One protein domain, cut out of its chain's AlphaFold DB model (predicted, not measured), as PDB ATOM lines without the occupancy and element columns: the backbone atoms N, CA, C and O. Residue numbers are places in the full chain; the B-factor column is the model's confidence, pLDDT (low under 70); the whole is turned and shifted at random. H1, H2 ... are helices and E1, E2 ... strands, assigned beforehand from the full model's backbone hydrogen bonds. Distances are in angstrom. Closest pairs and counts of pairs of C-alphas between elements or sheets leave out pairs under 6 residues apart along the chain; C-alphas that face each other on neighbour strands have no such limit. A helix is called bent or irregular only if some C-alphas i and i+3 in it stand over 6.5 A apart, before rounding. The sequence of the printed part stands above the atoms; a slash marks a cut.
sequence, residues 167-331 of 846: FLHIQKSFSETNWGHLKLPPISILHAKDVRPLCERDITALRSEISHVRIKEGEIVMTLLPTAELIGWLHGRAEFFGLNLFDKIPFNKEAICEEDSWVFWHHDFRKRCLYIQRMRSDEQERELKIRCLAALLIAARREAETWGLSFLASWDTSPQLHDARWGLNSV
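What this domain is: This is residues 167 to 331 of the 846 residues of an uncharacterized protein of Rhynchosporium commune (UniProt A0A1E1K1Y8). A twisted sheet of six strands curls round one long helix, H4, while H3 packs on the sheet's opposite face and H5 packs on H4. H2, which grazes the sheet, runs outward and E3 returns, and between them residues 214 to 220 stick out. The printed part has 165 residues, with five named helices and seven named strands in the order E1 H1 E2 H2 E3 H3 E4 E5 E6 H4 E7 H5. The sheet's order is E1 E7 E6 E5 E4 E2, mixed, and the class is mixed, helices and strands. The whole is compact, with a radius of gyration of the C-alphas of 16.5 A and spans of 50 by 39 by 30 A.

Where its parts are: E1, residues 167 to 169, begins with C-alpha 167 at (165.848, 312.017, 271.490). H1 is residues 176 to 179 and E2 residues 187 to 189. H2, residues 192 to 212, is 31.6 A long and only just irregular: C-alphas 193 and 196 are 6.9 A apart. E3 is residues 221 to 224. H3, residues 228 to 246, measures 25.9 A. E4 is residues 254 to 257. E5, residues 261 to 268, measures 23.4 A, and E6, residues 273 to 281, measures 23.0 A and bends by 52 degrees at residue 277. H4, residues 286 to 306, measures 30.5 A and begins with C-alpha 286 at (178.916, 316.649, 289.604). E7 is residues 311 to 314. H5, residues 319 to 329, ends with C-alpha 329 at (162.266, 320.601, 281.578).

How they stand to each other: Edge strand E1 is antiparallel to E7, with N 168 and O 312 2.8 A apart. E7 is parallel to E6, with N 276 and O 313 2.8 A apart; E6, H4 and E7 form a strand-helix-strand unit, two parallel neighbour strands with a helix between, its crossover right-handed. E4, E5 and E6 form a meander, each strand the antiparallel neighbour of the one before, made of two hairpins; N 257 and O 261 are 2.8 A apart, N 266 and O 275 2.7 A. Edge strand E2 is antiparallel to E4, with N 188 and O 256 2.9 A apart. The closest C-alphas of H4 and E6 are those of Ala 304 and Leu 274, 5.9 A. H3, on the opposite face to H4, lies over E5 at a height over the sheet of 7.5 A, slantwise at 33 degrees on the local plane; their closest C-alphas, Ala 238 and His 267, are 5.6 A apart. H2 touches H3 with residues 195 to 200 alone, closest at the C-alphas of Arg 196 and Ala 228, 4.9 A, at a steep tilt of 45 degrees, opposite ways. H5 touches residues 286 to 294 of H4 alone, closest at the C-alphas of Ala 324 and Ile 290, 4.8 A, at a steep tilt of 60 degrees, the same way. H1 is not on the sheet and touches no helix; E3 pairs with no named strand. Every O i to N i+4 pair is within hydrogen-bond range in H3 and H4, 15 of 17 in H2 and 6 of 7 in H5; H1 is too short for such a pair.

The domain as a whole: The two C-alphas farthest apart, those of Glu 217 and Asp 247, are 53.9 A apart. The printed part has no cut, and no link is long. The mean pLDDT of the printed part is 76.0, and 42 residues are under 70, among them 171 to 183, 214 to 221 and 322 to 331.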
ATOM      1  N   PHE A 167     166.478 311.385 272.644       64.94
ATOM      2  CA  PHE A 167     165.848 312.017 271.490       64.94
ATOM      3  C   PHE A 167     165.005 313.209 271.951       64.94
ATOM      4  O   PHE A 167     164.194 313.077 272.863       64.94
ATOM      5  N   LEU A 168     165.224 314.373 271.345       71.38
ATOM      6  CA  LEU A 168     164.605 315.647 271.707       71.38
ATOM      7  C   LEU A 168     163.924 316.262 270.483       71.38
ATOM      8  O   LEU A 168     164.534 316.380 269.416       71.38
ATOM      9  N   HIS A 169     162.667 316.678 270.640       73.81
ATOM     10  CA  HIS A 169     161.929 317.391 269.601       73.81
ATOM     11  C   HIS A 169     162.199 318.896 269.690       73.81
ATOM     12  O   HIS A 169     162.150 319.494 270.761       73.81
ATOM     13  N   ILE A 170     162.441 319.538 268.551       74.06
ATOM     14  CA  ILE A 170     162.728 320.972 268.492       74.06
ATOM     15  C   ILE A 170     161.442 321.720 268.127       74.06
ATOM     16  O   ILE A 170     160.926 321.591 267.015       74.06
ATOM     17  N   GLN A 171     160.891 322.481 269.075       61.91
ATOM     18  CA  GLN A 171     159.729 323.350 268.848       61.91
ATOM     19  C   GLN A 171     160.155 324.766 268.428       61.91
ATOM     20  O   GLN A 171     161.203 325.259 268.834       61.91
ATOM     21  N   LYS A 172     159.319 325.443 267.626       53.91
ATOM     22  CA  LYS A 172     159.619 326.758 267.016       53.91
ATOM     23  C   LYS A 172     159.492 327.969 267.957       53.91
ATOM     24  O   LYS A 172     159.853 329.068 267.549       53.91
ATOM     25  N   SER A 173     158.954 327.806 269.164       50.22
ATOM     26  CA  SER A 173     158.592 328.901 270.078       50.22
ATOM     27  C   SER A 173     159.332 328.800 271.409       50.22
ATOM     28  O   SER A 173     158.717 328.761 272.469       50.22
ATOM     29  N   PHE A 174     160.656 328.715 271.360       52.84
ATOM     30  CA  PHE A 174     161.475 328.657 272.563       52.84
ATOM     31  C   PHE A 174     161.927 330.064 272.976       52.84
ATOM     32  O   PHE A 174     162.496 330.790 272.162       52.84
ATOM     33  N   SER A 175     161.651 330.469 274.223       50.28
ATOM     34  CA  SER A 175     162.063 331.778 274.751       50.28
ATOM     35  C   SER A 175     163.273 331.639 275.676       50.28
ATOM     36  O   SER A 175     163.249 330.900 276.658       50.28
ATOM     37  N   GLU A 176     164.339 332.388 275.385       47.69
ATOM     38  CA  GLU A 176     165.580 332.377 276.175       47.69
ATOM     39  C   GLU A 176     165.406 332.963 277.590       47.69
ATOM     40  O   GLU A 176     166.258 332.775 278.457       47.69
ATOM     41  N   THR A 177     164.286 333.638 277.865       47.66
ATOM     42  CA  THR A 177     163.997 334.265 279.163       47.66
ATOM     43  C   THR A 177     163.799 333.271 280.305       47.66
ATOM     44  O   THR A 177     163.987 333.648 281.461       47.66
ATOM     45  N   ASN A 178     163.512 332.000 280.011       46.97
ATOM     46  CA  ASN A 178     163.326 330.968 281.034       46.97
ATOM     47  C   ASN A 178     164.648 330.553 281.709       46.97
ATOM     48  O   ASN A 178     164.638 330.007 282.802       46.97
ATOM     49  N   TRP A 179     165.806 330.900 281.141       51.78
ATOM     50  CA  TRP A 179     167.111 330.325 281.499       51.78
ATOM     51  C   TRP A 179     167.928 331.145 282.500       51.78
ATOM     52  O   TRP A 179     168.945 330.676 283.003       51.78
ATOM     53  N   GLY A 180     167.482 332.362 282.829       47.94
ATOM     54  CA  GLY A 180     168.252 333.327 283.626       47.94
ATOM     55  C   GLY A 180     168.559 332.914 285.073       47.94
ATOM     56  O   GLY A 180     169.360 333.571 285.735       47.94
ATOM     57  N   HIS A 181     167.943 331.840 285.577       53.12
ATOM     58  CA  HIS A 181     168.165 331.320 286.930       53.12
ATOM     59  C   HIS A 181     169.246 330.217 286.987       53.12
ATOM     60  O   HIS A 181     169.880 330.043 288.029       53.12
ATOM     61  N   LEU A 182     169.519 329.520 285.874       55.66
ATOM     62  CA  LEU A 182     170.661 328.615 285.727       55.66
ATOM     63  C   LEU A 182     171.875 329.463 285.332       55.66
ATOM     64  O   LEU A 182     171.976 329.932 284.203       55.66
ATOM     65  N   LYS A 183     172.811 329.694 286.259       68.00
ATOM     66  CA  LYS A 183     174.116 330.306 285.947       68.00
ATOM     67  C   LYS A 183     174.927 329.345 285.065       68.00
ATOM     68  O   LYS A 183     175.769 328.608 285.578       68.00
ATOM     69  N   LEU A 184     174.608 329.292 283.774       75.88
ATOM     70  CA  LEU A 184     175.272 328.421 282.815       75.88
ATOM     71  C   LEU A 184     176.665 328.973 282.477       75.88
ATOM     72  O   LEU A 184     176.805 330.183 282.273       75.88
ATOM     73  N   PRO A 185     177.685 328.103 282.417       80.56
ATOM     74  CA  PRO A 185     179.025 328.491 282.001       80.56
ATOM     75  C   PRO A 185     179.063 328.943 280.525       80.56
ATOM     76  O   PRO A 185     178.217 328.529 279.720       80.56
ATOM     77  N   PRO A 186     180.011 329.822 280.151       80.69
ATOM     78  CA  PRO A 186     180.159 330.314 278.791       80.69
ATOM     79  C   PRO A 186     180.569 329.198 277.822       80.69
ATOM     80  O   PRO A 186     181.432 328.369 278.108       80.69
ATOM     81  N   ILE A 187     179.978 329.232 276.627       84.25
ATOM     82  CA  ILE A 187     180.257 328.288 275.541       84.25
ATOM     83  C   ILE A 187     180.990 329.022 274.427       84.25
ATOM     84  O   ILE A 187     180.599 330.127 274.045       84.25
ATOM     85  N   SER A 188     181.999 328.375 273.854       83.38
ATOM     86  CA  SER A 188     182.653 328.819 272.624       83.38
ATOM     87  C   SER A 188     182.427 327.804 271.507       83.38
ATOM     88  O   SER A 188     182.606 326.603 271.706       83.38
ATOM     89  N   ILE A 189     182.041 328.281 270.323       82.69
ATOM     90  CA  ILE A 189     182.027 327.448 269.116       82.69
ATOM     91  C   ILE A 189     183.472 327.225 268.676       82.69
ATOM     92  O   ILE A 189     184.248 328.177 268.574       82.69
ATOM     93  N   LEU A 190     183.829 325.967 268.448       75.62
ATOM     94  CA  LEU A 190     185.179 325.576 268.056       75.62
ATOM     95  C   LEU A 190     185.342 325.596 266.530       75.62
ATOM     96  O   LEU A 190     184.366 325.578 265.777       75.62
ATOM     97  N   HIS A 191     186.594 325.654 266.069       71.12
ATOM     98  CA  HIS A 191     186.928 325.593 264.649       71.12
ATOM     99  C   HIS A 191     187.572 324.251 264.282       71.12
ATOM    100  O   HIS A 191     188.192 323.587 265.108       71.12
ATOM    101  N   ALA A 192     187.567 323.918 262.985       66.75
ATOM    102  CA  ALA A 192     188.111 322.660 262.458       66.75
ATOM    103  C   ALA A 192     189.564 322.344 262.883       66.75
ATOM    104  O   ALA A 192     189.956 321.179 262.938       66.75
ATOM    105  N   LYS A 193     190.372 323.369 263.190       73.94
ATOM    106  CA  LYS A 193     191.751 323.222 263.693       73.94
ATOM    107  C   LYS A 193     191.825 322.622 265.108       73.94
ATOM    108  O   LYS A 193     192.836 322.018 265.451       73.94
ATOM    109  N   ASP A 194     190.759 322.760 265.892       79.12
ATOM    110  CA  ASP A 194     190.685 322.366 267.300       79.12
ATOM    111  C   ASP A 194     190.171 320.919 267.470       79.12
ATOM    112  O   ASP A 194     190.312 320.326 268.536       79.12
ATOM    113  N   VAL A 195     189.649 320.301 266.398       83.19
ATOM    114  CA  VAL A 195     189.100 318.930 266.411       83.19
ATOM    115  C   VAL A 195     190.171 317.884 266.738       83.19
ATOM    116  O   VAL A 195     189.962 317.046 267.611       83.19
ATOM    117  N   ARG A 196     191.332 317.920 266.065       88.31
ATOM    118  CA  ARG A 196     192.380 316.894 266.241       88.31
ATOM    119  C   ARG A 196     192.933 316.839 267.675       88.31
ATOM    120  O   ARG A 196     192.935 315.740 268.230       88.31
ATOM    121  N   PRO A 197     193.323 317.964 268.306       88.44
ATOM    122  CA  PRO A 197     193.764 317.955 269.702       88.44
ATOM    123  C   PRO A 197     192.719 317.387 270.673       88.44
ATOM    124  O   PRO A 197     193.064 316.640 271.585       88.44
ATOM    125  N   LEU A 198     191.434 317.697 270.472       85.81
ATOM    126  CA  LEU A 198     190.355 317.184 271.323       85.81
ATOM    127  C   LEU A 198     190.130 315.683 271.133       85.81
ATOM    128  O   LEU A 198     189.976 314.965 272.118       85.81
ATOM    129  N   CYS A 199     190.179 315.187 269.895       87.00
ATOM    130  CA  CYS A 199     190.139 313.752 269.614       87.00
ATOM    131  C   CYS A 199     191.301 313.008 270.292       87.00
ATOM    132  O   CYS A 199     191.084 311.960 270.892       87.00
ATOM    133  N   GLU A 200     192.523 313.546 270.247       90.50
ATOM    134  CA  GLU A 200     193.706 312.953 270.894       90.50
ATOM    135  C   GLU A 200     193.588 312.930 272.428       90.50
ATOM    136  O   GLU A 200     193.894 311.908 273.059       90.50
ATOM    137  N   ARG A 201     193.083 314.017 273.033       87.44
ATOM    138  CA  ARG A 201     192.743 314.067 274.467       87.44
ATOM    139  C   ARG A 201     191.717 312.990 274.826       87.44
ATOM    140  O   ARG A 201     191.930 312.234 275.771       87.44
ATOM    141  N   ASP A 202     190.645 312.870 274.046       85.38
ATOM    142  CA  ASP A 202     189.569 311.909 274.305       85.38
ATOM    143  C   ASP A 202     190.028 310.450 274.136       85.38
ATOM    144  O   ASP A 202     189.707 309.593 274.955       85.38
ATOM    145  N   ILE A 203     190.855 310.155 273.124       86.81
ATOM    146  CA  ILE A 203     191.471 308.829 272.941       86.81
ATOM    147  C   ILE A 203     192.330 308.465 274.156       86.81
ATOM    148  O   ILE A 203     192.278 307.332 274.638       86.81
ATOM    149  N   THR A 204     193.115 309.416 274.667       89.06
ATOM    150  CA  THR A 204     193.954 309.202 275.855       89.06
ATOM    151  C   THR A 204     193.094 308.900 277.084       89.06
ATOM    152  O   THR A 204     193.376 307.946 277.815       89.06
ATOM    153  N   ALA A 205     192.005 309.650 277.270       82.56
ATOM    154  CA  ALA A 205     191.052 309.429 278.350       82.56
ATOM    155  C   ALA A 205     190.356 308.061 278.237       82.56
ATOM    156  O   ALA A 205     190.344 307.300 279.203       82.56
ATOM    157  N   LEU A 206     189.875 307.685 277.047       82.44
ATOM    158  CA  LEU A 206     189.266 306.375 276.795       82.44
ATOM    159  C   LEU A 206     190.193 305.212 277.140       82.44
ATOM    160  O   LEU A 206     189.747 304.223 277.722       82.44
ATOM    161  N   ARG A 207     191.480 305.306 276.780       85.25
ATOM    162  CA  ARG A 207     192.476 304.273 277.107       85.25
ATOM    163  C   ARG A 207     192.629 304.095 278.614       85.25
ATOM    164  O   ARG A 207     192.767 302.965 279.080       85.25
ATOM    165  N   SER A 208     192.584 305.189 279.373       83.19
ATOM    166  CA  SER A 208     192.590 305.132 280.834       83.19
ATOM    167  C   SER A 208     191.288 304.523 281.365       83.19
ATOM    168  O   SER A 208     191.335 303.554 282.121       83.19
ATOM    169  N   GLU A 209     190.128 304.993 280.909       80.75
ATOM    170  CA  GLU A 209     188.817 304.517 281.364       80.75
ATOM    171  C   GLU A 209     188.623 303.021 281.128       80.75
ATOM    172  O   GLU A 209     188.311 302.283 282.064       80.75
ATOM    173  N   ILE A 210     188.876 302.543 279.904       79.31
ATOM    174  CA  ILE A 210     188.715 301.128 279.559       79.31
ATOM    175  C   ILE A 210     189.640 300.239 280.401       79.31
ATOM    176  O   ILE A 210     189.260 299.129 280.775       79.31
ATOM    177  N   SER A 211     190.819 300.733 280.792       77.88
ATOM    178  CA  SER A 211     191.738 299.988 281.658       77.88
ATOM    179  C   SER A 211     191.150 299.721 283.052       77.88
ATOM    180  O   SER A 211     191.344 298.631 283.594       77.88
ATOM    181  N   HIS A 212     190.340 300.640 283.587       77.75
ATOM    182  CA  HIS A 212     189.726 300.538 284.917       77.75
ATOM    183  C   HIS A 212     188.405 299.762 284.944       77.75
ATOM    184  O   HIS A 212     187.928 299.366 286.009       77.75
ATOM    185  N   VAL A 213     187.820 299.504 283.779       73.75
ATOM    186  CA  VAL A 213     186.575 298.751 283.655       73.75
ATOM    187  C   VAL A 213     186.756 297.296 284.116       73.75
ATOM    188  O   VAL A 213     187.650 296.591 283.647       73.75
ATOM    189  N   ARG A 214     185.893 296.816 285.019       69.06
ATOM    190  CA  ARG A 214     185.881 295.407 285.451       69.06
ATOM    191  C   ARG A 214     185.243 294.531 284.371       69.06
ATOM    192  O   ARG A 214     184.169 294.869 283.886       69.06
ATOM    193  N   ILE A 215     185.901 293.425 284.034       66.06
ATOM    194  CA  ILE A 215     185.417 292.420 283.077       66.06
ATOM    195  C   ILE A 215     184.847 291.250 283.878       66.06
ATOM    196  O   ILE A 215     185.536 290.763 284.779       66.06
ATOM    197  N   LYS A 216     183.618 290.806 283.589       62.97
ATOM    198  CA  LYS A 216     183.121 289.522 284.115       62.97
ATOM    199  C   LYS A 216     183.459 288.378 283.159       62.97
ATOM    200  O   LYS A 216     183.809 288.588 282.000       62.97
ATOM    201  N   GLU A 217     183.366 287.152 283.659       52.59
ATOM    202  CA  GLU A 217     183.675 285.948 282.891       52.59
ATOM    203  C   GLU A 217     182.768 285.837 281.649       52.59
ATOM    204  O   GLU A 217     181.547 285.877 281.763       52.59
ATOM    205  N   GLY A 218     183.376 285.755 280.459       54.44
ATOM    206  CA  GLY A 218     182.668 285.710 279.170       54.44
ATOM    207  C   GLY A 218     182.380 287.069 278.510       54.44
ATOM    208  O   GLY A 218     181.861 287.098 277.396       54.44
ATOM    209  N   GLU A 219     182.735 288.194 279.138       60.59
ATOM    210  CA  GLU A 219     182.494 289.533 278.585       60.59
ATOM    211  C   GLU A 219     183.713 290.086 277.842       60.59
ATOM    212  O   GLU A 219     184.842 289.943 278.302       60.59
ATOM    213  N   ILE A 220     183.481 290.787 276.730       63.72
ATOM    214  CA  ILE A 220     184.513 291.537 276.002       63.72
ATOM    215  C   ILE A 220     184.161 293.017 276.084       63.72
ATOM    216  O   ILE A 220     183.061 293.422 275.715       63.72
ATOM    217  N   VAL A 221     185.117 293.835 276.521       69.06
ATOM    218  CA  VAL A 221     184.948 295.290 276.569       69.06
ATOM    219  C   VAL A 221     185.657 295.910 275.380       69.06
ATOM    220  O   VAL A 221     186.843 295.672 275.160       69.06
ATOM    221  N   MET A 222     184.938 296.742 274.638       71.75
ATOM    222  CA  MET A 222     185.473 297.453 273.487       71.75
ATOM    223  C   MET A 222     184.864 298.848 273.360       71.75
ATOM    224  O   MET A 222     183.756 299.097 273.834       71.75
ATOM    225  N   THR A 223     185.586 299.759 272.714       74.25
ATOM    226  CA  THR A 223     185.094 301.098 272.377       74.25
ATOM    227  C   THR A 223     185.700 301.577 271.062       74.25
ATOM    228  O   THR A 223     186.847 301.253 270.750       74.25
ATOM    229  N   LEU A 224     184.932 302.327 270.273       77.31
ATOM    230  CA  LEU A 224     185.431 302.923 269.037       77.31
ATOM    231  C   LEU A 224     186.206 304.198 269.319       77.31
ATOM    232  O   LEU A 224     185.831 304.991 270.183       77.31
ATOM    233  N   LEU A 225     187.254 304.409 268.531       80.75
ATOM    234  CA  LEU A 225     188.065 305.601 268.630       80.75
ATOM    235  C   LEU A 225     187.494 306.740 267.771       80.75
ATOM    236  O   LEU A 225     187.143 306.552 266.604       80.75
ATOM    237  N   PRO A 226     187.445 307.952 268.325       81.25
ATOM    238  CA  PRO A 226     186.926 309.162 267.677       81.25
ATOM    239  C   PRO A 226     187.938 309.904 266.826       81.25
ATOM    240  O   PRO A 226     188.252 311.070 267.075       81.25
ATOM    241  N   THR A 227     188.547 309.211 265.890       83.81
ATOM    242  CA  THR A 227     189.684 309.785 265.183       83.81
ATOM    243  C   THR A 227     189.295 311.105 264.506       83.81
ATOM    244  O   THR A 227     188.156 311.290 264.058       83.81
ATOM    245  N   ALA A 228     190.230 312.055 264.459       84.19
ATOM    246  CA  ALA A 228     189.993 313.356 263.833       84.19
ATOM    247  C   ALA A 228     189.577 313.188 262.363       84.19
ATOM    248  O   ALA A 228     188.783 313.954 261.821       84.19
ATOM    249  N   GLU A 229     190.094 312.133 261.742       82.69
ATOM    250  CA  GLU A 229     189.759 311.634 260.424       82.69
ATOM    251  C   GLU A 229     188.260 311.309 260.324       82.69
ATOM    252  O   GLU A 229     187.567 311.838 259.452       82.69
ATOM    253  N   LEU A 230     187.724 310.497 261.243       78.06
ATOM    254  CA  LEU A 230     186.312 310.107 261.269       78.06
ATOM    255  C   LEU A 230     185.377 311.307 261.489       78.06
ATOM    256  O   LEU A 230     184.381 311.446 260.773       78.06
ATOM    257  N   ILE A 231     185.706 312.179 262.445       80.25
ATOM    258  CA  ILE A 231     184.937 313.401 262.716       80.25
ATOM    259  C   ILE A 231     184.970 314.327 261.494       80.25
ATOM    260  O   ILE A 231     183.927 314.767 261.011       80.25
ATOM    261  N   GLY A 232     186.153 314.542 260.915       80.50
ATOM    262  CA  GLY A 232     186.332 315.337 259.701       80.50
ATOM    263  C   GLY A 232     185.585 314.766 258.493       80.50
ATOM    264  O   GLY A 232     185.017 315.523 257.705       80.50
ATOM    265  N   TRP A 233     185.518 313.440 258.361       79.88
ATOM    266  CA  TRP A 233     184.730 312.768 257.329       79.88
ATOM    267  C   TRP A 233     183.230 313.064 257.493       79.88
ATOM    268  O   TRP A 233     182.567 313.443 256.528       79.88
ATOM    269  N   LEU A 234     182.685 312.983 258.711       79.19
ATOM    270  CA  LEU A 234     181.282 313.327 258.977       79.19
ATOM    271  C   LEU A 234     180.977 314.818 258.791       79.19
ATOM    272  O   LEU A 234     179.906 315.160 258.283       79.19
ATOM    273  N   HIS A 235     181.911 315.697 259.153       83.19
ATOM    274  CA  HIS A 235     181.792 317.136 258.921       83.19
ATOM    275  C   HIS A 235     181.772 317.449 257.427       83.19
ATOM    276  O   HIS A 235     180.844 318.107 256.966       83.19
ATOM    277  N   GLY A 236     182.700 316.890 256.643       84.12
ATOM    278  CA  GLY A 236     182.721 317.063 255.189       84.12
ATOM    279  C   GLY A 236     181.441 316.561 254.513       84.12
ATOM    280  O   GLY A 236     180.952 317.178 253.567       84.12
ATOM    281  N   ARG A 237     180.834 315.486 255.035       84.69
ATOM    282  CA  ARG A 237     179.514 315.032 254.578       84.69
ATOM    283  C   ARG A 237     178.433 316.085 254.824       84.69
ATOM    284  O   ARG A 237     177.661 316.375 253.914       84.69
ATOM    285  N   ALA A 238     178.368 316.647 256.029       85.69
ATOM    286  CA  ALA A 238     177.403 317.694 256.357       85.69
ATOM    287  C   ALA A 238     177.623 318.956 255.501       85.69
ATOM    288  O   ALA A 238     176.657 319.537 255.020       85.69
ATOM    289  N   GLU A 239     178.876 319.333 255.237       89.56
ATOM    290  CA  GLU A 239     179.226 320.453 254.353       89.56
ATOM    291  C   GLU A 239     178.727 320.249 252.923       89.56
ATOM    292  O   GLU A 239     178.101 321.145 252.358       89.56
ATOM    293  N   PHE A 240     178.943 319.055 252.361       88.44
ATOM    294  CA  PHE A 240     178.459 318.708 251.027       88.44
ATOM    295  C   PHE A 240     176.931 318.793 250.945       88.44
ATOM    296  O   PHE A 240     176.382 319.403 250.032       88.44
ATOM    297  N   PHE A 241     176.225 318.193 251.908       86.25
ATOM    298  CA  PHE A 241     174.762 318.212 251.909       86.25
ATOM    299  C   PHE A 241     174.206 319.616 252.158       86.25
ATOM    300  O   PHE A 241     173.247 320.000 251.496       86.25
ATOM    301  N   GLY A 242     174.809 320.384 253.067       86.75
ATOM    302  CA  GLY A 242     174.428 321.769 253.324       86.75
ATOM    303  C   GLY A 242     174.525 322.616 252.057       86.75
ATOM    304  O   GLY A 242     173.562 323.287 251.684       86.75
ATOM    305  N   LEU A 243     175.666 322.533 251.362       89.38
ATOM    306  CA  LEU A 243     175.904 323.294 250.140       89.38
ATOM    307  C   LEU A 243     174.917 322.896 249.040       89.38
ATOM    308  O   LEU A 243     174.320 323.762 248.420       89.38
ATOM    309  N   ASN A 244     174.700 321.599 248.827       86.81
ATOM    310  CA  ASN A 244     173.854 321.117 247.736       86.81
ATOM    311  C   ASN A 244     172.344 321.259 247.992       86.81
ATOM    312  O   ASN A 244     171.583 321.299 247.029       86.81
ATOM    313  N   LEU A 245     171.892 321.278 249.251       86.50
ATOM    314  CA  LEU A 245     170.467 321.385 249.594       86.50
ATOM    315  C   LEU A 245     170.033 322.813 249.940       86.50
ATOM    316  O   LEU A 245     168.869 323.152 249.735       86.50
ATOM    317  N   PHE A 246     170.937 323.629 250.488       86.25
ATOM    318  CA  PHE A 246     170.604 324.938 251.060       86.25
ATOM    319  C   PHE A 246     171.521 326.075 250.588       86.25
ATOM    320  O   PHE A 246     171.380 327.187 251.097       86.25
ATOM    321  N   ASP A 247     172.475 325.815 249.683       86.38
ATOM    322  CA  ASP A 247     173.511 326.767 249.246       86.38
ATOM    323  C   ASP A 247     174.294 327.397 250.422       86.38
ATOM    324  O   ASP A 247     174.773 328.531 250.356       86.38
ATOM    325  N   LYS A 248     174.414 326.664 251.539       88.62
ATOM    326  CA  LYS A 248     175.043 327.115 252.791       88.62
ATOM    327  C   LYS A 248     175.863 326.003 253.423       88.62
ATOM    328  O   LYS A 248     175.487 324.844 253.364       88.62
ATOM    329  N   ILE A 249     176.943 326.349 254.114       86.75
ATOM    330  CA  ILE A 249     177.819 325.365 254.763       86.75
ATOM    331  C   ILE A 249     177.624 325.423 256.290       86.75
ATOM    332  O   ILE A 249     177.681 326.521 256.846       86.75
ATOM    333  N   PRO A 250     177.408 324.290 256.993       85.69
ATOM    334  CA  PRO A 250     177.449 324.231 258.455       85.69
ATOM    335  C   PRO A 250     178.847 324.573 258.975       85.69
ATOM    336  O   PRO A 250     179.801 323.795 258.849       85.69
ATOM    337  N   PHE A 251     178.958 325.769 259.555       81.75
ATOM    338  CA  PHE A 251     180.179 326.254 260.194       81.75
ATOM    339  C   PHE A 251     180.300 325.763 261.637       81.75
ATOM    340  O   PHE A 251     181.384 325.335 262.025       81.75
ATOM    341  N   ASN A 252     179.203 325.755 262.400       82.19
ATOM    342  CA  ASN A 252     179.213 325.311 263.792       82.19
ATOM    343  C   ASN A 252     178.973 323.799 263.838       82.19
ATOM    344  O   ASN A 252     177.859 323.321 263.620       82.19
ATOM    345  N   LYS A 253     180.025 323.026 264.094       82.88
ATOM    346  CA  LYS A 253     179.958 321.553 264.178       82.88
ATOM    347  C   LYS A 253     180.424 321.017 265.536       82.88
ATOM    348  O   LYS A 253     180.227 319.844 265.859       82.88
ATOM    349  N   GLU A 254     180.966 321.915 266.355       83.31
ATOM    350  CA  GLU A 254     181.556 321.612 267.645       83.31
ATOM    351  C   GLU A 254     181.441 322.800 268.610       83.31
ATOM    352  O   GLU A 254     181.457 323.964 268.202       83.31
ATOM    353  N   ALA A 255     181.360 322.507 269.906       85.81
ATOM    354  CA  ALA A 255     181.377 323.515 270.961       85.81
ATOM    355  C   ALA A 255     182.171 323.033 272.177       85.81
ATOM    356  O   ALA A 255     182.224 321.833 272.454       85.81
ATOM    357  N   ILE A 256     182.766 323.979 272.902       87.06
ATOM    358  CA  ILE A 256     183.499 323.754 274.148       87.06
ATOM    359  C   ILE A 256     182.971 324.661 275.255       87.06
ATOM    360  O   ILE A 256     182.539 325.787 275.009       87.06
ATOM    361  N   CYS A 257     183.025 324.155 276.475       83.56
ATOM    362  CA  CYS A 257     182.615 324.802 277.704       83.56
ATOM    363  C   CYS A 257     183.745 324.636 278.729       83.56
ATOM    364  O   CYS A 257     184.192 323.508 278.947       83.56
ATOM    365  N   GLU A 258     184.208 325.746 279.317       74.00
ATOM    366  CA  GLU A 258     185.247 325.782 280.372       74.00
ATOM    367  C   GLU A 258     186.536 324.988 280.028       74.00
ATOM    368  O   GLU A 258     187.157 324.395 280.895       74.00
ATOM    369  N   GLU A 259     186.926 324.931 278.745       71.94
ATOM    370  CA  GLU A 259     188.139 324.254 278.210       71.94
ATOM    371  C   GLU A 259     188.220 322.712 278.338       71.94
ATOM    372  O   GLU A 259     189.023 322.075 277.640       71.94
ATOM    373  N   ASP A 260     187.339 322.104 279.135       77.06
ATOM    374  CA  ASP A 260     187.404 320.689 279.528       77.06
ATOM    375  C   ASP A 260     186.134 319.876 279.218       77.06
ATOM    376  O   ASP A 260     186.127 318.647 279.309       77.06
ATOM    377  N   SER A 261     185.047 320.527 278.794       85.44
ATOM    378  CA  SER A 261     183.835 319.847 278.321       85.44
ATOM    379  C   SER A 261     183.531 320.241 276.881       85.44
ATOM    380  O   SER A 261     183.425 321.424 276.574       85.44
ATOM    381  N   TRP A 262     183.358 319.277 275.979       87.06
ATOM    382  CA  TRP A 262     183.116 319.555 274.559       87.06
ATOM    383  C   TRP A 262     182.096 318.612 273.934       87.06
ATOM    384  O   TRP A 262     181.803 317.527 274.443       87.06
ATOM    385  N   VAL A 263     181.563 319.029 272.790       86.19
ATOM    386  CA  VAL A 263     180.607 318.262 271.998       86.19
ATOM    387  C   VAL A 263     180.930 318.357 270.507       86.19
ATOM    388  O   VAL A 263     181.290 319.420 270.006       86.19
ATOM    389  N   PHE A 264     180.771 317.237 269.807       82.88
ATOM    390  CA  PHE A 264     180.782 317.119 268.351       82.88
ATOM    391  C   PHE A 264     179.393 316.687 267.881       82.88
ATOM    392  O   PHE A 264     178.825 315.732 268.427       82.88
ATOM    393  N   TRP A 265     178.857 317.328 266.844       85.44
ATOM    394  CA  TRP A 265     177.554 316.971 266.279       85.44
ATOM    395  C   TRP A 265     177.579 316.812 264.755       85.44
ATOM    396  O   TRP A 265     178.517 317.194 264.063       85.44
ATOM    397  N   HIS A 266     176.561 316.150 264.212       82.06
ATOM    398  CA  HIS A 266     176.395 315.863 262.790       82.06
ATOM    399  C   HIS A 266     175.006 316.281 262.315       82.06
ATOM    400  O   HIS A 266     173.998 315.811 262.845       82.06
ATOM    401  N   HIS A 267     174.947 317.095 261.264       85.62
ATOM    402  CA  HIS A 267     173.701 317.452 260.590       85.62
ATOM    403  C   HIS A 267     173.271 316.336 259.624       85.62
ATOM    404  O   HIS A 267     173.787 316.236 258.509       85.62
ATOM    405  N   ASP A 268     172.294 315.514 260.020       79.12
ATOM    406  CA  ASP A 268     171.619 314.587 259.105       79.12
ATOM    407  C   ASP A 268     170.373 315.259 258.515       79.12
ATOM    408  O   ASP A 268     169.241 315.106 258.988       79.12
ATOM    409  N   PHE A 269     170.586 315.999 257.427       81.75
ATOM    410  CA  PHE A 269     169.516 316.685 256.700       81.75
ATOM    411  C   PHE A 269     168.464 315.730 256.120       81.75
ATOM    412  O   PHE A 269     167.325 316.143 255.909       81.75
ATOM    413  N   ARG A 270     168.799 314.450 255.895       74.31
ATOM    414  CA  ARG A 270     167.850 313.464 255.351       74.31
ATOM    415  C   ARG A 270     166.814 313.072 256.390       74.31
ATOM    416  O   ARG A 270     165.629 312.997 256.086       74.31
ATOM    417  N   LYS A 271     167.270 312.848 257.623       70.62
ATOM    418  CA  LYS A 271     166.406 312.553 258.773       70.62
ATOM    419  C   LYS A 271     165.895 313.805 259.483       70.62
ATOM    420  O   LYS A 271     165.131 313.683 260.434       70.62
ATOM    421  N   ARG A 272     166.312 314.994 259.033       82.06
ATOM    422  CA  ARG A 272     166.034 316.286 259.682       82.06
ATOM    423  C   ARG A 272     166.433 316.283 261.163       82.06
ATOM    424  O   ARG A 272     165.698 316.801 262.002       82.06
ATOM    425  N   CYS A 273     167.580 315.683 261.472       81.69
ATOM    426  CA  CYS A 273     168.046 315.455 262.834       81.69
ATOM    427  C   CYS A 273     169.499 315.918 263.003       81.69
ATOM    428  O   CYS A 273     170.333 315.679 262.128       81.69
ATOM    429  N   LEU A 274     169.799 316.573 264.127       84.12
ATOM    430  CA  LEU A 274     171.162 316.825 264.577       84.12
ATOM    431  C   LEU A 274     171.576 315.697 265.525       84.12
ATOM    432  O   LEU A 274     170.992 315.542 266.595       84.12
ATOM    433  N   TYR A 275     172.575 314.909 265.143       79.94
ATOM    434  CA  TYR A 275     173.098 313.833 265.980       79.94
ATOM    435  C   TYR A 275     174.307 314.315 266.772       79.94
ATOM    436  O   TYR A 275     175.317 314.692 266.183       79.94
ATOM    437  N   ILE A 276     174.249 314.241 268.097       81.00
ATOM    438  CA  ILE A 276     175.420 314.355 268.962       81.00
ATOM    439  C   ILE A 276     176.277 313.112 268.725       81.00
ATOM    440  O   ILE A 276     175.915 311.995 269.094       81.00
ATOM    441  N   GLN A 277     177.411 313.309 268.058       75.50
ATOM    442  CA  GLN A 277     178.362 312.243 267.755       75.50
ATOM    443  C   GLN A 277     179.124 311.838 269.018       75.50
ATOM    444  O   GLN A 277     179.344 310.658 269.292       75.50
ATOM    445  N   ARG A 278     179.541 312.842 269.789       77.50
ATOM    446  CA  ARG A 278     180.281 312.684 271.034       77.50
ATOM    447  C   ARG A 278     180.051 313.902 271.907       77.50
ATOM    448  O   ARG A 278     180.250 315.016 271.442       77.50
ATOM    449  N   MET A 279     179.744 313.676 273.176       80.44
ATOM    450  CA  MET A 279     179.862 314.682 274.221       80.44
ATOM    451  C   MET A 279     180.783 314.194 275.339       80.44
ATOM    452  O   MET A 279     180.689 313.037 275.746       80.44
ATOM    453  N   ARG A 280     181.691 315.049 275.806       80.38
ATOM    454  CA  ARG A 280     182.663 314.768 276.869       80.38
ATOM    455  C   ARG A 280     182.560 315.840 277.951       80.38
ATOM    456  O   ARG A 280     182.311 317.002 277.648       80.38
ATOM    457  N   SER A 281     182.785 315.441 279.200       77.12
ATOM    458  CA  SER A 281     182.973 316.361 280.320       77.12
ATOM    459  C   SER A 281     183.998 315.794 281.300       77.12
ATOM    460  O   SER A 281     183.869 314.628 281.691       77.12
ATOM    461  N   ASP A 282     185.003 316.603 281.649       63.78
ATOM    462  CA  ASP A 282     186.211 316.185 282.385       63.78
ATOM    463  C   ASP A 282     186.277 316.673 283.854       63.78
ATOM    464  O   ASP A 282     187.282 316.480 284.531       63.78
ATOM    465  N   GLU A 283     185.212 317.269 284.410       63.00
ATOM    466  CA  GLU A 283     185.266 317.855 285.764       63.00
ATOM    467  C   GLU A 283     184.839 316.925 286.912       63.00
ATOM    468  O   GLU A 283     183.896 316.133 286.813       63.00
ATOM    469  N   GLN A 284     185.534 317.076 288.050       60.75
ATOM    470  CA  GLN A 284     185.364 316.286 289.278       60.75
ATOM    471  C   GLN A 284     184.087 316.637 290.067       60.75
ATOM    472  O   GLN A 284     183.623 315.826 290.872       60.75
ATOM    473  N   GLU A 285     183.494 317.816 289.845       74.56
ATOM    474  CA  GLU A 285     182.288 318.262 290.548       74.56
ATOM    475  C   GLU A 285     181.018 317.973 289.730       74.56
ATOM    476  O   GLU A 285     180.807 318.503 288.637       74.56
ATOM    477  N   ARG A 286     180.135 317.128 290.282       77.25
ATOM    478  CA  ARG A 286     178.916 316.649 289.604       77.25
ATOM    479  C   ARG A 286     178.016 317.785 289.107       77.25
ATOM    480  O   ARG A 286     177.432 317.663 288.035       77.25
ATOM    481  N   GLU A 287     177.871 318.853 289.886       76.81
ATOM    482  CA  GLU A 287     176.969 319.958 289.552       76.81
ATOM    483  C   GLU A 287     177.491 320.797 288.378       76.81
ATOM    484  O   GLU A 287     176.727 321.129 287.470       76.81
ATOM    485  N   LEU A 288     178.796 321.078 288.351       77.75
ATOM    486  CA  LEU A 288     179.430 321.806 287.257       77.75
ATOM    487  C   LEU A 288     179.375 320.999 285.953       77.75
ATOM    488  O   LEU A 288     178.955 321.529 284.927       77.75
ATOM    489  N   LYS A 289     179.616 319.683 286.028       78.12
ATOM    490  CA  LYS A 289     179.422 318.745 284.910       78.12
ATOM    491  C   LYS A 289     178.011 318.828 284.324       78.12
ATOM    492  O   LYS A 289     177.861 318.989 283.119       78.12
ATOM    493  N   ILE A 290     176.971 318.775 285.158       80.06
ATOM    494  CA  ILE A 290     175.574 318.891 284.703       80.06
ATOM    495  C   ILE A 290     175.334 320.234 283.993       80.06
ATOM    496  O   ILE A 290     174.725 320.257 282.923       80.06
ATOM    497  N   ARG A 291     175.849 321.344 284.536       80.50
ATOM    498  CA  ARG A 291     175.709 322.681 283.929       80.50
ATOM    499  C   ARG A 291     176.457 322.808 282.600       80.50
ATOM    500  O   ARG A 291     175.891 323.351 281.655       80.50
ATOM    501  N   CYS A 292     177.675 322.279 282.500       83.00
ATOM    502  CA  CYS A 292     178.453 322.238 281.259       83.00
ATOM    503  C   CYS A 292     177.748 321.395 280.185       83.00
ATOM    504  O   CYS A 292     177.598 321.841 279.049       83.00
ATOM    505  N   LEU A 293     177.241 320.208 280.536       83.88
ATOM    506  CA  LEU A 293     176.480 319.362 279.609       83.88
ATOM    507  C   LEU A 293     175.179 320.038 279.146       83.88
ATOM    508  O   LEU A 293     174.856 319.990 277.960       83.88
ATOM    509  N   ALA A 294     174.457 320.703 280.053       82.50
ATOM    510  CA  ALA A 294     173.265 321.481 279.718       82.50
ATOM    511  C   ALA A 294     173.592 322.622 278.743       82.50
ATOM    512  O   ALA A 294     172.908 322.790 277.735       82.50
ATOM    513  N   ALA A 295     174.674 323.361 278.996       83.88
ATOM    514  CA  ALA A 295     175.153 324.420 278.117       83.88
ATOM    515  C   ALA A 295     175.437 323.873 276.699       83.88
ATOM    516  O   ALA A 295     174.894 324.376 275.713       83.88
ATOM    517  N   LEU A 296     176.200 322.782 276.585       87.25
ATOM    518  CA  LEU A 296     176.520 322.149 275.299       87.25
ATOM    519  C   LEU A 296     175.274 321.636 274.552       87.25
ATOM    520  O   LEU A 296     175.184 321.800 273.333       87.25
ATOM    521  N   LEU A 297     174.286 321.078 275.263       85.25
ATOM    522  CA  LEU A 297     172.999 320.683 274.676       85.25
ATOM    523  C   LEU A 297     172.232 321.875 274.095       85.25
ATOM    524  O   LEU A 297     171.658 321.766 273.011       85.25
ATOM    525  N   ILE A 298     172.240 323.020 274.779       82.94
ATOM    526  CA  ILE A 298     171.595 324.249 274.295       82.94
ATOM    527  C   ILE A 298     172.286 324.753 273.028       82.94
ATOM    528  O   ILE A 298     171.609 325.153 272.082       82.94
ATOM    529  N   ALA A 299     173.619 324.702 272.966       87.12
ATOM    530  CA  ALA A 299     174.352 325.057 271.753       87.12
ATOM    531  C   ALA A 299     173.972 324.149 270.571       87.12
ATOM    532  O   ALA A 299     173.677 324.648 269.485       87.12
ATOM    533  N   ALA A 300     173.892 322.834 270.798       88.19
ATOM    534  CA  ALA A 300     173.445 321.880 269.786       88.19
ATOM    535  C   ALA A 300     171.991 322.146 269.348       88.19
ATOM    536  O   ALA A 300     171.679 322.116 268.158       88.19
ATOM    537  N   ARG A 301     171.097 322.471 270.292       86.19
ATOM    538  CA  ARG A 301     169.706 322.837 269.994       86.19
ATOM    539  C   ARG A 301     169.618 324.096 269.129       86.19
ATOM    540  O   ARG A 301     168.928 324.068 268.114       86.19
ATOM    541  N   ARG A 302     170.340 325.165 269.481       84.75
ATOM    542  CA  ARG A 302     170.391 326.417 268.698       84.75
ATOM    543  C   ARG A 302     170.874 326.180 267.272       84.75
ATOM    544  O   ARG A 302     170.329 326.747 266.324       84.75
ATOM    545  N   GLU A 303     171.882 325.330 267.106       89.75
ATOM    546  CA  GLU A 303     172.367 324.956 265.779       89.75
ATOM    547  C   GLU A 303     171.279 324.215 264.989       89.75
ATOM    548  O   GLU A 303     170.999 324.547 263.837       89.75
ATOM    549  N   ALA A 304     170.603 323.254 265.614       88.31
ATOM    550  CA  ALA A 304     169.527 322.517 264.969       88.31
ATOM    551  C   ALA A 304     168.329 323.417 264.588       88.31
ATOM    552  O   ALA A 304     167.792 323.275 263.486       88.31
ATOM    553  N   GLU A 305     167.969 324.392 265.430       86.44
ATOM    554  CA  GLU A 305     166.968 325.428 265.135       86.44
ATOM    555  C   GLU A 305     167.384 326.306 263.944       86.44
ATOM    556  O   GLU A 305     166.584 326.535 263.034       86.44
ATOM    557  N   THR A 306     168.653 326.724 263.896       88.06
ATOM    558  CA  THR A 306     169.220 327.543 262.805       88.06
ATOM    559  C   THR A 306     169.094 326.851 261.444       88.06
ATOM    560  O   THR A 306     168.825 327.501 260.432       88.06
ATOM    561  N   TRP A 307     169.239 325.524 261.416       87.12
ATOM    562  CA  TRP A 307     169.101 324.702 260.210       87.12
ATOM    563  C   TRP A 307     167.684 324.159 259.974       87.12
ATOM    564  O   TRP A 307     167.465 323.416 259.016       87.12
ATOM    565  N   GLY A 308     166.702 324.513 260.812       85.25
ATOM    566  CA  GLY A 308     165.319 324.039 260.687       85.25
ATOM    567  C   GLY A 308     165.164 322.518 260.848       85.25
ATOM    568  O   GLY A 308     164.239 321.917 260.278       85.25
ATOM    569  N   LEU A 309     166.083 321.890 261.588       84.69
ATOM    570  CA  LEU A 309     166.036 320.474 261.935       84.69
ATOM    571  C   LEU A 309     164.941 320.246 262.983       84.69
ATOM    572  O   LEU A 309     164.683 321.089 263.837       84.69
ATOM    573  N   SER A 310     164.259 319.110 262.886       79.69
ATOM    574  CA  SER A 310     163.111 318.784 263.739       79.69
ATOM    575  C   SER A 310     163.525 318.109 265.043       79.69
ATOM    576  O   SER A 310     162.761 318.115 266.004       79.69
ATOM    577  N   PHE A 311     164.724 317.524 265.073       78.06
ATOM    578  CA  PHE A 311     165.154 316.646 266.152       78.06
ATOM    579  C   PHE A 311     166.616 316.872 266.536       78.06
ATOM    580  O   PHE A 311     167.458 317.119 265.669       78.06
ATOM    581  N   LEU A 312     166.918 316.692 267.819       80.88
ATOM    582  CA  LEU A 312     168.262 316.563 268.380       80.88
ATOM    583  C   LEU A 312     168.365 315.183 269.037       80.88
ATOM    584  O   LEU A 312     167.554 314.850 269.897       80.88
ATOM    585  N   ALA A 313     169.342 314.379 268.638       75.62
ATOM    586  CA  ALA A 313     169.497 313.013 269.124       75.62
ATOM    587  C   ALA A 313     170.908 312.768 269.660       75.62
ATOM    588  O   ALA A 313     171.887 313.223 269.073       75.62
ATOM    589  N   SER A 314     171.029 312.029 270.756       74.38
ATOM    590  CA  SER A 314     172.297 311.613 271.344       74.38
ATOM    591  C   SER A 314     172.250 310.144 271.716       74.38
ATOM    592  O   SER A 314     171.290 309.643 272.289       74.38
ATOM    593  N   TRP A 315     173.338 309.449 271.434       60.75
ATOM    594  CA  TRP A 315     173.521 308.054 271.822       60.75
ATOM    595  C   TRP A 315     174.124 307.910 273.223       60.75
ATOM    596  O   TRP A 315     174.271 306.792 273.716       60.75
ATOM    597  N   ASP A 316     174.494 309.027 273.851       63.44
ATOM    598  CA  ASP A 316     174.897 309.079 275.250       63.44
ATOM    599  C   ASP A 316     173.647 309.208 276.132       63.44
ATOM    600  O   ASP A 316     172.797 310.069 275.906       63.44
ATOM    601  N   THR A 317     173.541 308.341 277.134       60.28
ATOM    602  CA  THR A 317     172.497 308.379 278.171       60.28
ATOM    603  C   THR A 317     173.108 308.310 279.556       60.28
ATOM    604  O   THR A 317     172.563 307.674 280.463       60.28
ATOM    605  N   SER A 318     174.286 308.904 279.720       66.69
ATOM    606  CA  SER A 318     174.884 309.072 281.031       66.69
ATOM    607  C   SER A 318     173.866 309.729 281.982       66.69
ATOM    608  O   SER A 318     173.141 310.647 281.580       66.69
ATOM    609  N   PRO A 319     173.762 309.276 283.246       65.81
ATOM    610  CA  PRO A 319     172.832 309.862 284.211       65.81
ATOM    611  C   PRO A 319     173.005 311.376 284.355       65.81
ATOM    612  O   PRO A 319     172.036 312.095 284.543       65.81
ATOM    613  N   GLN A 320     174.232 311.873 284.198       68.75
ATOM    614  CA  GLN A 320     174.555 313.296 284.236       68.75
ATOM    615  C   GLN A 320     173.964 314.053 283.045       68.75
ATOM    616  O   GLN A 320     173.531 315.188 283.207       68.75
ATOM    617  N   LEU A 321     173.918 313.431 281.865       71.56
ATOM    618  CA  LEU A 321     173.246 313.996 280.702       71.56
ATOM    619  C   LEU A 321     171.722 313.982 280.869       71.56
ATOM    620  O   LEU A 321     171.044 314.931 280.478       71.56
ATOM    621  N   HIS A 322     171.184 312.940 281.502       69.81
ATOM    622  CA  HIS A 322     169.771 312.894 281.864       69.81
ATOM    623  C   HIS A 322     169.409 313.974 282.898       69.81
ATOM    624  O   HIS A 322     168.408 314.661 282.727       69.81
ATOM    625  N   ASP A 323     170.231 314.169 283.932       68.12
ATOM    626  CA  ASP A 323     170.057 315.230 284.933       68.12
ATOM    627  C   ASP A 323     170.188 316.622 284.288       68.12
ATOM    628  O   ASP A 323     169.385 317.513 284.568       68.12
ATOM    629  N   ALA A 324     171.152 316.795 283.374       69.44
ATOM    630  CA  ALA A 324     171.327 318.020 282.597       69.44
ATOM    631  C   ALA A 324     170.097 318.337 281.756       69.44
ATOM    632  O   ALA A 324     169.700 319.492 281.725       69.44
ATOM    633  N   ARG A 325     169.466 317.324 281.145       65.56
ATOM    634  CA  ARG A 325     168.176 317.437 280.451       65.56
ATOM    635  C   ARG A 325     167.030 317.754 281.411       65.56
ATOM    636  O   ARG A 325     166.221 318.625 281.128       65.56
ATOM    637  N   TRP A 326     166.935 317.047 282.534       55.62
ATOM    638  CA  TRP A 326     165.833 317.209 283.487       55.62
ATOM    639  C   TRP A 326     165.800 318.613 284.096       55.62
ATOM    640  O   TRP A 326     164.727 319.185 284.277       55.62
ATOM    641  N   GLY A 327     166.973 319.195 284.356       54.69
ATOM    642  CA  GLY A 327     167.101 320.591 284.773       54.69
ATOM    643  C   GLY A 327     166.599 321.608 283.739       54.69
ATOM    644  O   GLY A 327     166.345 322.745 284.118       54.69
ATOM    645  N   LEU A 328     166.437 321.214 282.467       54.16
ATOM    646  CA  LEU A 328     165.837 322.037 281.407       54.16
ATOM    647  C   LEU A 328     164.304 321.999 281.492       54.16
ATOM    648  O   LEU A 328     163.665 323.044 281.467       54.16
ATOM    649  N   ASN A 329     163.720 320.805 281.650       46.12
ATOM    650  CA  ASN A 329     162.266 320.601 281.578       46.12
ATOM    651  C   ASN A 329     161.511 321.089 282.834       46.12
ATOM    652  O   ASN A 329     160.328 321.404 282.757       46.12
ATOM    653  N   SER A 330     162.161 321.175 284.003       40.69
ATOM    654  CA  SER A 330     161.508 321.616 285.255       40.69
ATOM    655  C   SER A 330     161.152 323.110 285.300       40.69
ATOM    656  O   SER A 330     160.433 323.547 286.199       40.69
ATOM    657  N   VAL A 331     161.649 323.891 284.343       43.19
ATOM    658  CA  VAL A 331     161.482 325.347 284.265       43.19
ATOM    659  C   VAL A 331     160.247 325.735 283.447       43.19
ATOM    660  O   VAL A 331     159.654 326.783 283.694       43.19
TER     661      VAL A 331